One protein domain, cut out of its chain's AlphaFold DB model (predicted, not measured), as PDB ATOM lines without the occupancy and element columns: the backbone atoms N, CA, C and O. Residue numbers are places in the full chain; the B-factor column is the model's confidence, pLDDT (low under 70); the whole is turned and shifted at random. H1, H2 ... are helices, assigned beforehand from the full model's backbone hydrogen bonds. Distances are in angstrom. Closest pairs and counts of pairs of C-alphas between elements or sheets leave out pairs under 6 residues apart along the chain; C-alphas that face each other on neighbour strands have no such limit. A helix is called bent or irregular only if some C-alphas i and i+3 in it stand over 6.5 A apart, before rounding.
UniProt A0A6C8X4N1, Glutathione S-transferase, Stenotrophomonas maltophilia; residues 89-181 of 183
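What this domain is: This is residues 89 to 181 of the 183 residues of the protein "Glutathione S-transferase" of Stenotrophomonas maltophilia (UniProt A0A6C8X4N1). Three long helices run lengthwise in a loose, elongated bundle, their centres making a triangle: H1 runs one way, H2 folds back as the other arm of a helical hairpin, and H3 runs again the way of H1, beside it. Long links turn at the two ends, residues 110 to 120 between H1 and H2 and residues 154 to 164 between H2 and H3; H2 has a kink of 53 degrees near residue 128, toward the end where the first link lies. The printed part has 93 residues with three named helices, in the order H1, H2, H3, and no named strand; the class is all helix. The whole is only just loose, close to compact, with a radius of gyration of the C-alphas of 14.9 A, and the C-alphas span 45 by 23 by 20 A.

Where its parts are: H1 is residues 89 to 109, 30.5 A from first to last C-alpha, and begins with the C-alpha of Ser 89 at (250.595, 237.650, 204.746). H2, the longest helix with 33 residues, is residues 121 to 153, 39.7 A from first to last C-alpha, beginning with the C-alpha of Tyr 121 at (246.232, 227.843, 164.434). H2 is irregular: C-alphas 123 and 126 are 8.4 A apart, against about 5 A in a regular helix. H3 is residues 165 to 180, 22.3 A long, and ends with the C-alpha of Met 180 at (238.349, 236.138, 172.841).

How they stand to each other: H1 touches both other helices. H1 and H2 form a helical hairpin and only just touch, with 3 pairs of C-alphas within 8 A; the closest are the C-alphas of Leu 104 and Phe 143, 7.2 A apart. H1 touches H2 with residues 104 to 108 alone, and H2 touches H1 with residues 135 to 143 alone. They run opposite ways at a shallow tilt of 24 degrees. H1 and H3 touch with 9 pairs of C-alphas within 8 A, the closest being those of Gln 98 and Val 166, 6.0 A apart. They run the same way at a shallow tilt of 14 degrees. H2 and H3 are near each other, with 5 pairs of C-alphas within 10 A but no pair within 8 A. Every O i to N i+4 pair is within hydrogen-bond range in H1 and H3; in H2 it is 25 of 29.

The domain as a whole: The outline is elongated; the two C-alphas farthest apart are those of Glu 123 and Gly 155, 45.6 A. The C-alphas of Ser 89 and Phe 181, the first and last printed, are 34.9 A apart. The links from H1 to H2 and from H2 to H3 are long, with 11 residues each. The printed part has no cut. The mean pLDDT of the printed part is 96.6, and no printed residue is under 70.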
ATOM      1  N   SER A  89     251.643 238.632 205.055       95.56
ATOM      2  CA  SER A  89     250.595 237.650 204.746       95.56
ATOM      3  C   SER A  89     249.740 238.055 203.545       95.56
ATOM      4  O   SER A  89     249.374 237.205 202.737       95.56
ATOM      5  N   ARG A  90     249.455 239.351 203.391       95.56
ATOM      6  CA  ARG A  90     248.699 239.892 202.260       95.56
ATOM      7  C   ARG A  90     249.518 239.920 200.979       95.56
ATOM      8  O   ARG A  90     248.964 239.650 199.923       95.56
ATOM      9  N   ARG A  91     250.825 240.152 201.063       96.62
ATOM     10  CA  ARG A  91     251.726 240.052 199.905       96.62
ATOM     11  C   ARG A  91     251.799 238.630 199.355       96.62
ATOM     12  O   ARG A  91     251.627 238.426 198.159       96.62
ATOM     13  N   VAL A  92     251.946 237.634 200.231       97.94
ATOM     14  CA  VAL A  92     251.869 236.217 199.828       97.94
ATOM     15  C   VAL A  92     250.491 235.899 199.237       97.94
ATOM     16  O   VAL A  92     250.401 235.192 198.231       97.94
ATOM     17  N   GLN A  93     249.429 236.474 199.815       97.88
ATOM     18  CA  GLN A  93     248.074 236.363 199.278       97.88
ATOM     19  C   GLN A  93     247.911 237.034 197.898       97.88
ATOM     20  O   GLN A  93     247.161 236.574 197.047       97.88
ATOM     21  N   ALA A  94     248.622 238.115 197.618       98.56
ATOM     22  CA  ALA A  94     248.601 238.727 196.298       98.56
ATOM     23  C   ALA A  94     249.354 237.854 195.278       98.56
ATOM     24  O   ALA A  94     248.880 237.623 194.164       98.56
ATOM     25  N   LEU A  95     250.504 237.300 195.677       98.69
ATOM     26  CA  LEU A  95     251.352 236.474 194.821       98.69
ATOM     27  C   LEU A  95     250.651 235.191 194.350       98.69
ATOM     28  O   LEU A  95     250.628 234.922 193.151       98.69
ATOM     29  N   HIS A  96     250.046 234.399 195.244       97.88
ATOM     30  CA  HIS A  96     249.362 233.168 194.808       97.88
ATOM     31  C   HIS A  96     248.083 233.441 193.987       97.88
ATOM     32  O   HIS A  96     247.778 232.664 193.080       97.88
ATOM     33  N   LEU A  97     247.376 234.557 194.221       98.81
ATOM     34  CA  LEU A  97     246.262 234.974 193.361       98.81
ATOM     35  C   LEU A  97     246.770 235.310 191.957       98.81
ATOM     36  O   LEU A  97     246.206 234.845 190.972       98.81
ATOM     37  N   GLN A  98     247.885 236.033 191.856       98.88
ATOM     38  CA  GLN A  98     248.500 236.358 190.571       98.88
ATOM     39  C   GLN A  98     249.012 235.131 189.818       98.88
ATOM     40  O   GLN A  98     248.888 235.065 188.597       98.88
ATOM     41  N   LEU A  99     249.571 234.152 190.531       98.88
ATOM     42  CA  LEU A  99     249.953 232.867 189.945       98.88
ATOM     43  C   LEU A  99     248.722 232.117 189.415       98.88
ATOM     44  O   LEU A  99     248.751 231.627 188.294       98.88
ATOM     45  N   THR A 100     247.608 232.141 190.149       98.88
ATOM     46  CA  THR A 100     246.330 231.566 189.688       98.88
ATOM     47  C   THR A 100     245.807 232.268 188.425       98.88
ATOM     48  O   THR A 100     245.300 231.615 187.515       98.88
ATOM     49  N   ILE A 101     245.950 233.597 188.335       98.88
ATOM     50  CA  ILE A 101     245.618 234.354 187.115       98.88
ATOM     51  C   ILE A 101     246.535 233.928 185.964       98.88
ATOM     52  O   ILE A 101     246.055 233.719 184.854       98.88
ATOM     53  N   ALA A 102     247.838 233.771 186.214       98.75
ATOM     54  CA  ALA A 102     248.791 233.331 185.199       98.75
ATOM     55  C   ALA A 102     248.458 231.929 184.658       98.75
ATOM     56  O   ALA A 102     248.529 231.729 183.444       98.75
ATOM     57  N   ASP A 103     248.030 231.002 185.522       98.75
ATOM     58  CA  ASP A 103     247.562 229.670 185.117       98.75
ATOM     59  C   ASP A 103     246.355 229.768 184.174       98.75
ATOM     60  O   ASP A 103     246.338 229.147 183.110       98.75
ATOM     61  N   LEU A 104     245.366 230.604 184.508       98.62
ATOM     62  CA  LEU A 104     244.213 230.809 183.635       98.62
ATOM     63  C   LEU A 104     244.605 231.479 182.308       98.62
ATOM     64  O   LEU A 104     244.133 231.064 181.254       98.62
ATOM     65  N   VAL A 105     245.485 232.482 182.323       98.25
ATOM     66  CA  VAL A 105     245.986 233.126 181.095       98.25
ATOM     67  C   VAL A 105     246.670 232.107 180.178       98.25
ATOM     68  O   VAL A 105     246.479 232.159 178.962       98.25
ATOM     69  N   ALA A 106     247.429 231.163 180.742       97.44
ATOM     70  CA  ALA A 106     248.025 230.070 179.979       97.44
ATOM     71  C   ALA A 106     246.951 229.144 179.385       97.44
ATOM     72  O   ALA A 106     246.979 228.865 178.189       97.44
ATOM     73  N   GLU A 107     245.948 228.739 180.169       98.12
ATOM     74  CA  GLU A 107     244.853 227.909 179.650       98.12
ATOM     75  C   GLU A 107     244.043 228.607 178.547       98.12
ATOM     76  O   GLU A 107     243.612 227.949 177.596       98.12
ATOM     77  N   VAL A 108     243.858 229.927 178.647       97.19
ATOM     78  CA  VAL A 108     243.207 230.749 177.620       97.19
ATOM     79  C   VAL A 108     244.036 230.769 176.337       97.19
ATOM     80  O   VAL A 108     243.489 230.498 175.271       97.19
ATOM     81  N   HIS A 109     245.345 231.014 176.424       95.06
ATOM     82  CA  HIS A 109     246.255 230.934 175.275       95.06
ATOM     83  C   HIS A 109     246.201 229.557 174.588       95.06
ATOM     84  O   HIS A 109     246.091 229.444 173.364       95.06
ATOM     85  N   ASP A 110     246.202 228.485 175.376       95.81
ATOM     86  CA  ASP A 110     246.210 227.118 174.855       95.81
ATOM     87  C   ASP A 110     244.913 226.753 174.124       95.81
ATOM     88  O   ASP A 110     244.861 225.740 173.429       95.81
ATOM     89  N   THR A 111     243.857 227.570 174.216       95.25
ATOM     90  CA  THR A 111     242.649 227.344 173.410       95.25
ATOM     91  C   THR A 111     242.880 227.492 171.915       95.25
ATOM     92  O   THR A 111     242.190 226.821 171.154       95.25
ATOM     93  N   HIS A 112     243.844 228.310 171.480       91.12
ATOM     94  CA  HIS A 112     244.187 228.473 170.062       91.12
ATOM     95  C   HIS A 112     245.534 227.836 169.674       91.12
ATOM     96  O   HIS A 112     245.791 227.670 168.483       91.12
ATOM     97  N   HIS A 113     246.342 227.390 170.646       94.19
ATOM     98  CA  HIS A 113     247.538 226.562 170.415       94.19
ATOM     99  C   HIS A 113     247.595 225.292 171.297       94.19
ATOM    100  O   HIS A 113     248.564 225.100 172.031       94.19
ATOM    101  N   PRO A 114     246.591 224.395 171.246       93.94
ATOM    102  CA  PRO A 114     246.492 223.249 172.160       93.94
ATOM    103  C   PRO A 114     247.523 222.134 171.933       93.94
ATOM    104  O   PRO A 114     247.707 221.298 172.814       93.94
ATOM    105  N   ILE A 115     248.154 222.064 170.756       93.75
ATOM    106  CA  ILE A 115     249.164 221.041 170.439       93.75
ATOM    107  C   ILE A 115     250.568 221.606 170.631       93.75
ATOM    108  O   ILE A 115     251.414 220.981 171.266       93.75
ATOM    109  N   ALA A 116     250.841 222.755 170.017       91.06
ATOM    110  CA  ALA A 116     252.142 223.401 170.081       91.06
ATOM    111  C   ALA A 116     252.012 224.893 169.781       91.06
ATOM    112  O   ALA A 116     251.411 225.279 168.775       91.06
ATOM    113  N   ALA A 117     252.674 225.710 170.600       87.44
ATOM    114  CA  ALA A 117     252.781 227.153 170.391       87.44
ATOM    115  C   ALA A 117     253.501 227.523 169.080       87.44
ATOM    116  O   ALA A 117     253.319 228.619 168.568       87.44
ATOM    117  N   SER A 118     254.310 226.614 168.522       88.88
ATOM    118  CA  SER A 118     255.046 226.830 167.270       88.88
ATOM    119  C   SER A 118     254.254 226.493 166.004       88.88
ATOM    120  O   SER A 118     254.739 226.764 164.910       88.88
ATOM    121  N   LYS A 119     253.088 225.842 166.123       89.19
ATOM    122  CA  LYS A 119     252.237 225.497 164.974       89.19
ATOM    123  C   LYS A 119     251.238 226.608 164.693       89.19
ATOM    124  O   LYS A 119     250.727 227.231 165.628       89.19
ATOM    125  N   TYR A 120     250.884 226.788 163.422       91.88
ATOM    126  CA  TYR A 120     249.812 227.708 163.058       91.88
ATOM    127  C   TYR A 120     248.474 227.226 163.631       91.88
ATOM    128  O   TYR A 120     248.268 226.033 163.869       91.88
ATOM    129  N   TYR A 121     247.557 228.158 163.890       91.31
ATOM    130  CA  TYR A 121     246.232 227.843 164.434       91.31
ATOM    131  C   TYR A 121     245.442 226.925 163.490       91.31
ATOM    132  O   TYR A 121     244.781 225.980 163.924       91.31
ATOM    133  N   GLU A 122     245.555 227.163 162.184       94.50
ATOM    134  CA  GLU A 122     244.879 226.416 161.126       94.50
ATOM    135  C   GLU A 122     245.216 224.920 161.162       94.50
ATOM    136  O   GLU A 122     244.364 224.094 160.833       94.50
ATOM    137  N   GLU A 123     246.419 224.567 161.621       93.81
ATOM    138  CA  GLU A 123     246.912 223.189 161.719       93.81
ATOM    139  C   GLU A 123     246.405 222.437 162.960       93.81
ATOM    140  O   GLU A 123     246.605 221.229 163.067       93.81
ATOM    141  N   GLN A 124     245.774 223.132 163.911       96.50
ATOM    142  CA  GLN A 124     245.300 222.573 165.186       96.50
ATOM    143  C   GLN A 124     243.877 223.036 165.535       96.50
ATOM    144  O   GLN A 124     243.471 223.089 166.696       96.50
ATOM    145  N   LYS A 125     243.096 223.406 164.512       95.88
ATOM    146  CA  LYS A 125     241.772 224.025 164.666       95.88
ATOM    147  C   LYS A 125     240.728 223.086 165.276       95.88
ATOM    148  O   LYS A 125     239.820 223.546 165.971       95.88
ATOM    149  N   THR A 126     240.811 221.787 165.003       96.88
ATOM    150  CA  THR A 126     239.876 220.793 165.557       96.88
ATOM    151  C   THR A 126     240.084 220.652 167.060       96.88
ATOM    152  O   THR A 126     239.135 220.743 167.839       96.88
ATOM    153  N   GLU A 127     241.338 220.519 167.473       97.69
ATOM    154  CA  GLU A 127     241.767 220.440 168.863       97.69
ATOM    155  C   GLU A 127     241.482 221.753 169.589       97.69
ATOM    156  O   GLU A 127     241.011 221.730 170.724       97.69
ATOM    157  N   ALA A 128     241.669 222.894 168.917       97.12
ATOM    158  CA  ALA A 128     241.370 224.215 169.463       97.12
ATOM    159  C   ALA A 128     239.884 224.347 169.815       97.12
ATOM    160  O   ALA A 128     239.530 224.784 170.909       97.12
ATOM    161  N   LYS A 129     238.986 223.877 168.937       96.19
ATOM    162  CA  LYS A 129     237.542 223.837 169.224       96.19
ATOM    163  C   LYS A 129     237.216 222.956 170.430       96.19
ATOM    164  O   LYS A 129     236.412 223.364 171.268       96.19
ATOM    165  N   ALA A 130     237.826 221.775 170.529       96.69
ATOM    166  CA  ALA A 130     237.615 220.871 171.659       96.69
ATOM    167  C   ALA A 130     238.128 221.483 172.977       96.69
ATOM    168  O   ALA A 130     237.414 221.494 173.981       96.69
ATOM    169  N   ARG A 131     239.331 222.072 172.955       97.00
ATOM    170  CA  ARG A 131     239.936 222.760 174.101       97.00
ATOM    171  C   ARG A 131     239.102 223.960 174.539       97.00
ATOM    172  O   ARG A 131     238.843 224.101 175.728       97.00
ATOM    173  N   ALA A 132     238.621 224.775 173.600       96.75
ATOM    174  CA  ALA A 132     237.751 225.913 173.889       96.75
ATOM    175  C   ALA A 132     236.409 225.487 174.509       96.75
ATOM    176  O   ALA A 132     235.903 226.174 175.394       96.75
ATOM    177  N   ALA A 133     235.834 224.353 174.085       96.38
ATOM    178  CA  ALA A 133     234.610 223.824 174.686       96.38
ATOM    179  C   ALA A 133     234.818 223.440 176.162       96.38
ATOM    180  O   ALA A 133     234.034 223.868 177.009       96.38
ATOM    181  N   SER A 134     235.900 222.719 176.481       96.75
ATOM    182  CA  SER A 134     236.260 222.388 177.871       96.75
ATOM    183  C   SER A 134     236.616 223.640 178.682       96.75
ATOM    184  O   SER A 134     236.133 223.800 179.803       96.75
ATOM    185  N   LEU A 135     237.372 224.589 178.108       97.25
ATOM    186  CA  LEU A 135     237.697 225.843 178.791       97.25
ATOM    187  C   LEU A 135     236.414 226.576 179.215       97.25
ATOM    188  O   LEU A 135     236.260 226.904 180.389       97.25
ATOM    189  N   ARG A 136     235.472 226.789 178.288       96.62
ATOM    190  CA  ARG A 136     234.219 227.503 178.582       96.62
ATOM    191  C   ARG A 136     233.281 226.727 179.506       96.62
ATOM    192  O   ARG A 136     232.638 227.342 180.348       96.62
ATOM    193  N   GLY A 137     233.175 225.410 179.333       97.00
ATOM    194  CA  GLY A 137     232.235 224.578 180.087       97.00
ATOM    195  C   GLY A 137     232.696 224.231 181.502       97.00
ATOM    196  O   GLY A 137     231.862 224.032 182.379       97.00
ATOM    197  N   GLU A 138     234.008 224.169 181.736       97.44
ATOM    198  CA  GLU A 138     234.565 223.605 182.972       97.44
ATOM    199  C   GLU A 138     235.569 224.542 183.649       97.44
ATOM    200  O   GLU A 138     235.492 224.778 184.858       97.44
ATOM    201  N   ARG A 139     236.522 225.090 182.887       98.06
ATOM    202  CA  ARG A 139     237.660 225.831 183.455       98.06
ATOM    203  C   ARG A 139     237.287 227.256 183.846       98.06
ATOM    204  O   ARG A 139     237.521 227.629 184.993       98.06
ATOM    205  N   LEU A 140     236.657 228.025 182.954       97.88
ATOM    206  CA  LEU A 140     236.207 229.389 183.257       97.88
ATOM    207  C   LEU A 140     235.246 229.425 184.453       97.88
ATOM    208  O   LEU A 140     235.519 230.199 185.367       97.88
ATOM    209  N   PRO A 141     234.207 228.566 184.551       98.25
ATOM    210  CA  PRO A 141     233.354 228.535 185.739       98.25
ATOM    211  C   PRO A 141     234.136 228.289 187.035       98.25
ATOM    212  O   PRO A 141     233.852 228.916 188.053       98.25
ATOM    213  N   LYS A 142     235.155 227.418 187.001       98.62
ATOM    214  CA  LYS A 142     235.991 227.123 188.169       98.62
ATOM    215  C   LYS A 142     236.846 228.320 188.590       98.62
ATOM    216  O   LYS A 142     236.826 228.686 189.762       98.62
ATOM    217  N   PHE A 143     237.601 228.913 187.667       98.62
ATOM    218  CA  PHE A 143     238.475 230.044 187.988       98.62
ATOM    219  C   PHE A 143     237.681 231.302 188.349       98.62
ATOM    220  O   PHE A 143     237.961 231.930 189.365       98.62
ATOM    221  N   LEU A 144     236.667 231.656 187.555       98.31
ATOM    222  CA  LEU A 144     235.860 232.850 187.811       98.31
ATOM    223  C   LEU A 144     235.034 232.691 189.092       98.31
ATOM    224  O   LEU A 144     234.991 233.609 189.903       98.31
ATOM    225  N   GLY A 145     234.474 231.502 189.343       98.62
ATOM    226  CA  GLY A 145     233.796 231.204 190.605       98.62
ATOM    227  C   GLY A 145     234.725 231.272 191.823       98.62
ATOM    228  O   GLY A 145     234.295 231.695 192.894       98.62
ATOM    229  N   TYR A 146     236.001 230.901 191.674       98.75
ATOM    230  CA  TYR A 146     237.006 231.086 192.722       98.75
ATOM    231  C   TYR A 146     237.253 232.572 193.018       98.75
ATOM    232  O   TYR A 146     237.197 232.974 194.180       98.75
ATOM    233  N   PHE A 147     237.475 233.402 191.993       98.62
ATOM    234  CA  PHE A 147     237.699 234.836 192.201       98.62
ATOM    235  C   PHE A 147     236.456 235.557 192.736       98.62
ATOM    236  O   PHE A 147     236.599 236.429 193.588       98.62
ATOM    237  N   GLU A 148     235.250 235.133 192.352       98.44
ATOM    238  CA  GLU A 148     234.000 235.636 192.935       98.44
ATOM    239  C   GLU A 148     233.930 235.361 194.446       98.44
ATOM    240  O   GLU A 148     233.610 236.247 195.239       98.44
ATOM    241  N   GLN A 149     234.310 234.153 194.884       98.62
ATOM    242  CA  GLN A 149     234.384 233.815 196.313       98.62
ATOM    243  C   GLN A 149     235.440 234.649 197.049       98.62
ATOM    244  O   GLN A 149     235.196 235.106 198.170       98.62
ATOM    245  N   VAL A 150     236.603 234.871 196.426       98.31
ATOM    246  CA  VAL A 150     237.658 235.735 196.978       98.31
ATOM    247  C   VAL A 150     237.147 237.167 197.142       98.31
ATOM    248  O   VAL A 150     237.319 237.745 198.217       98.31
ATOM    249  N   LEU A 151     236.481 237.729 196.130       98.19
ATOM    250  CA  LEU A 151     235.901 239.072 196.187       98.19
ATOM    251  C   LEU A 151     234.833 239.167 197.279       98.19
ATOM    252  O   LEU A 151     234.913 240.054 198.130       98.19
ATOM    253  N   ALA A 152     233.890 238.223 197.334       98.06
ATOM    254  CA  ALA A 152     232.837 238.195 198.347       98.06
ATOM    255  C   ALA A 152     233.403 238.169 199.781       98.06
ATOM    256  O   ALA A 152     232.963 238.935 200.642       98.06
ATOM    257  N   ALA A 153     234.444 237.367 200.036       97.44
ATOM    258  CA  ALA A 153     235.120 237.308 201.336       97.44
ATOM    259  C   ALA A 153     235.885 238.604 201.702       97.44
ATOM    260  O   ALA A 153     236.199 238.857 202.876       97.44
ATOM    261  N   ASN A 154     236.179 239.443 200.706       96.44
ATOM    262  CA  ASN A 154     236.930 240.690 200.836       96.44
ATOM    263  C   ASN A 154     236.074 241.949 200.577       96.44
ATOM    264  O   ASN A 154     236.607 243.016 200.290       96.44
ATOM    265  N   GLY A 155     234.753 241.864 200.760       95.81
ATOM    266  CA  GLY A 155     233.864 243.033 200.695       95.81
ATOM    267  C   GLY A 155     233.410 243.412 199.283       95.81
ATOM    268  O   GLY A 155     232.889 244.506 199.083       95.81
ATOM    269  N   GLY A 156     233.599 242.523 198.308       95.00
ATOM    270  CA  GLY A 156     232.965 242.557 196.988       95.00
ATOM    271  C   GLY A 156     233.623 243.456 195.944       95.00
ATOM    272  O   GLY A 156     233.284 243.339 194.773       95.00
ATOM    273  N   ARG A 157     234.555 244.338 196.329       95.50
ATOM    274  CA  ARG A 157     235.171 245.298 195.395       95.50
ATOM    275  C   ARG A 157     236.585 244.929 194.956       95.50
ATOM    276  O   ARG A 157     236.891 245.051 193.779       95.50
ATOM    277  N   HIS A 158     237.429 244.518 195.899       97.56
ATOM    278  CA  HIS A 158     238.844 244.249 195.655       97.56
ATOM    279  C   HIS A 158     239.227 242.882 196.201       97.56
ATOM    280  O   HIS A 158     238.776 242.498 197.288       97.56
ATOM    281  N   ALA A 159     240.103 242.169 195.495       97.31
ATOM    282  CA  ALA A 159     240.532 240.826 195.883       97.31
ATOM    283  C   ALA A 159     241.202 240.801 197.271       97.31
ATOM    284  O   ALA A 159     241.133 239.799 197.985       97.31
ATOM    285  N   LEU A 160     241.808 241.923 197.679       96.69
ATOM    286  CA  LEU A 160     242.522 242.079 198.948       96.69
ATOM    287  C   LEU A 160     241.884 243.110 199.900       96.69
ATOM    288  O   LEU A 160     242.535 243.530 200.852       96.69
ATOM    289  N   ARG A 161     240.603 243.471 199.701       95.75
ATOM    290  CA  ARG A 161     239.847 244.559 200.386       95.75
ATOM    291  C   ARG A 161     240.263 245.984 200.028       95.75
ATOM    292  O   ARG A 161     239.500 246.911 200.284       95.75
ATOM    293  N   GLU A 162     241.418 246.145 199.414       95.94
ATOM    294  CA  GLU A 162     241.951 247.397 198.891       95.94
ATOM    295  C   GLU A 162     242.560 247.161 197.510       95.94
ATOM    296  O   GLU A 162     242.836 246.014 197.147       95.94
ATOM    297  N   HIS A 163     242.715 248.243 196.746       97.12
ATOM    298  CA  HIS A 163     243.233 248.213 195.380       97.12
ATOM    299  C   HIS A 163     244.644 247.629 195.319       97.12
ATOM    300  O   HIS A 163     245.488 247.919 196.165       97.12
ATOM    301  N   SER A 164     244.892 246.788 194.319       98.50
ATOM    302  CA  SER A 164     246.162 246.093 194.142       98.50
ATOM    303  C   SER A 164     246.412 245.692 192.689       98.50
ATOM    304  O   SER A 164     245.502 245.663 191.856       98.50
ATOM    305  N   TYR A 165     247.638 245.255 192.387       98.75
ATOM    306  CA  TYR A 165     247.972 244.700 191.070       98.75
ATOM    307  C   TYR A 165     247.151 243.447 190.703       98.75
ATOM    308  O   TYR A 165     247.060 243.092 189.523       98.75
ATOM    309  N   VAL A 166     246.558 242.760 191.690       98.75
ATOM    310  CA  VAL A 166     245.671 241.612 191.443       98.75
ATOM    311  C   VAL A 166     244.386 242.088 190.776       98.75
ATOM    312  O   VAL A 166     243.923 241.451 189.833       98.75
ATOM    313  N   ASP A 167     243.843 243.229 191.202       98.75
ATOM    314  CA  ASP A 167     242.625 243.801 190.625       98.75
ATOM    315  C   ASP A 167     242.868 244.263 189.179       98.75
ATOM    316  O   ASP A 167     242.066 243.968 188.291       98.75
ATOM    317  N   LEU A 168     244.025 244.884 188.910       98.81
ATOM    318  CA  LEU A 168     244.463 245.239 187.551       98.81
ATOM    319  C   LEU A 168     244.618 243.997 186.660       98.81
ATOM    320  O   LEU A 168     244.212 243.991 185.496       98.81
ATOM    321  N   SER A 169     245.169 242.916 187.213       98.88
ATOM    322  CA  SER A 169     245.322 241.654 186.490       98.88
ATOM    323  C   SER A 169     243.988 240.972 186.200       98.88
ATOM    324  O   SER A 169     243.801 240.444 185.104       98.88
ATOM    325  N   LEU A 170     243.042 241.003 187.142       98.75
ATOM    326  CA  LEU A 170     241.684 240.508 186.920       98.75
ATOM    327  C   LEU A 170     240.968 241.332 185.847       98.75
ATOM    328  O   LEU A 170     240.346 240.756 184.958       98.75
ATOM    329  N   PHE A 171     241.118 242.659 185.871       98.56
ATOM    330  CA  PHE A 171     240.600 243.539 184.826       98.56
ATOM    331  C   PHE A 171     241.142 243.168 183.435       98.56
ATOM    332  O   PHE A 171     240.360 242.997 182.496       98.56
ATOM    333  N   GLN A 172     242.459 242.981 183.299       98.69
ATOM    334  CA  GLN A 172     243.074 242.607 182.022       98.69
ATOM    335  C   GLN A 172     242.620 241.228 181.540       98.69
ATOM    336  O   GLN A 172     242.348 241.039 180.355       98.69
ATOM    337  N   LEU A 173     242.531 240.263 182.458       98.38
ATOM    338  CA  LEU A 173     242.039 238.924 182.162       98.38
ATOM    339  C   LEU A 173     240.601 238.975 181.633       98.38
ATOM    340  O   LEU A 173     240.329 238.404 180.579       98.38
ATOM    341  N   LEU A 174     239.694 239.660 182.334       97.81
ATOM    342  CA  LEU A 174     238.288 239.756 181.934       97.81
ATOM    343  C   LEU A 174     238.131 240.480 180.593       97.81
ATOM    344  O   LEU A 174     237.417 239.989 179.724       97.81
ATOM    345  N   SER A 175     238.876 241.569 180.381       97.44
ATOM    346  CA  SER A 175     238.901 242.285 179.097       97.44
ATOM    347  C   SER A 175     239.356 241.379 177.944       97.44
ATOM    348  O   SER A 175     238.784 241.405 176.855       97.44
ATOM    349  N   GLY A 176     240.364 240.534 178.185       96.81
ATOM    350  CA  GLY A 176     240.823 239.542 177.215       96.81
ATOM    351  C   GLY A 176     239.797 238.437 176.950       96.81
ATOM    352  O   GLY A 176     239.616 238.034 175.802       96.81
ATOM    353  N   LEU A 177     239.096 237.966 177.986       96.62
ATOM    354  CA  LEU A 177     238.037 236.963 177.845       96.62
ATOM    355  C   LEU A 177     236.854 237.493 177.028       96.62
ATOM    356  O   LEU A 177     236.388 236.778 176.144       96.62
ATOM    357  N   ASP A 178     236.421 238.733 177.265       95.25
ATOM    358  CA  ASP A 178     235.344 239.377 176.498       95.25
ATOM    359  C   ASP A 178     235.708 239.527 175.013       95.25
ATOM    360  O   ASP A 178     234.862 239.344 174.136       95.25
ATOM    361  N   TYR A 179     236.980 239.811 174.718       94.06
ATOM    362  CA  TYR A 179     237.483 239.862 173.346       94.06
ATOM    363  C   TYR A 179     237.556 238.472 172.691       94.06
ATOM    364  O   TYR A 179     237.153 238.306 171.540       94.06
ATOM    365  N   MET A 180     238.086 237.471 173.402       92.25
ATOM    366  CA  MET A 180     238.349 236.138 172.841       92.25
ATOM    367  C   MET A 180     237.107 235.249 172.743       92.25
ATOM    368  O   MET A 180     237.034 234.391 171.861       92.25
ATOM    369  N   PHE A 181     236.142 235.425 173.644       91.56
ATOM    370  CA  PHE A 181     234.927 234.618 173.724       91.56
ATOM    371  C   PHE A 181     233.679 235.513 173.708       91.56
ATOM    372  O   PHE A 181     232.934 235.536 174.692       91.56
TER     373      PHE A 181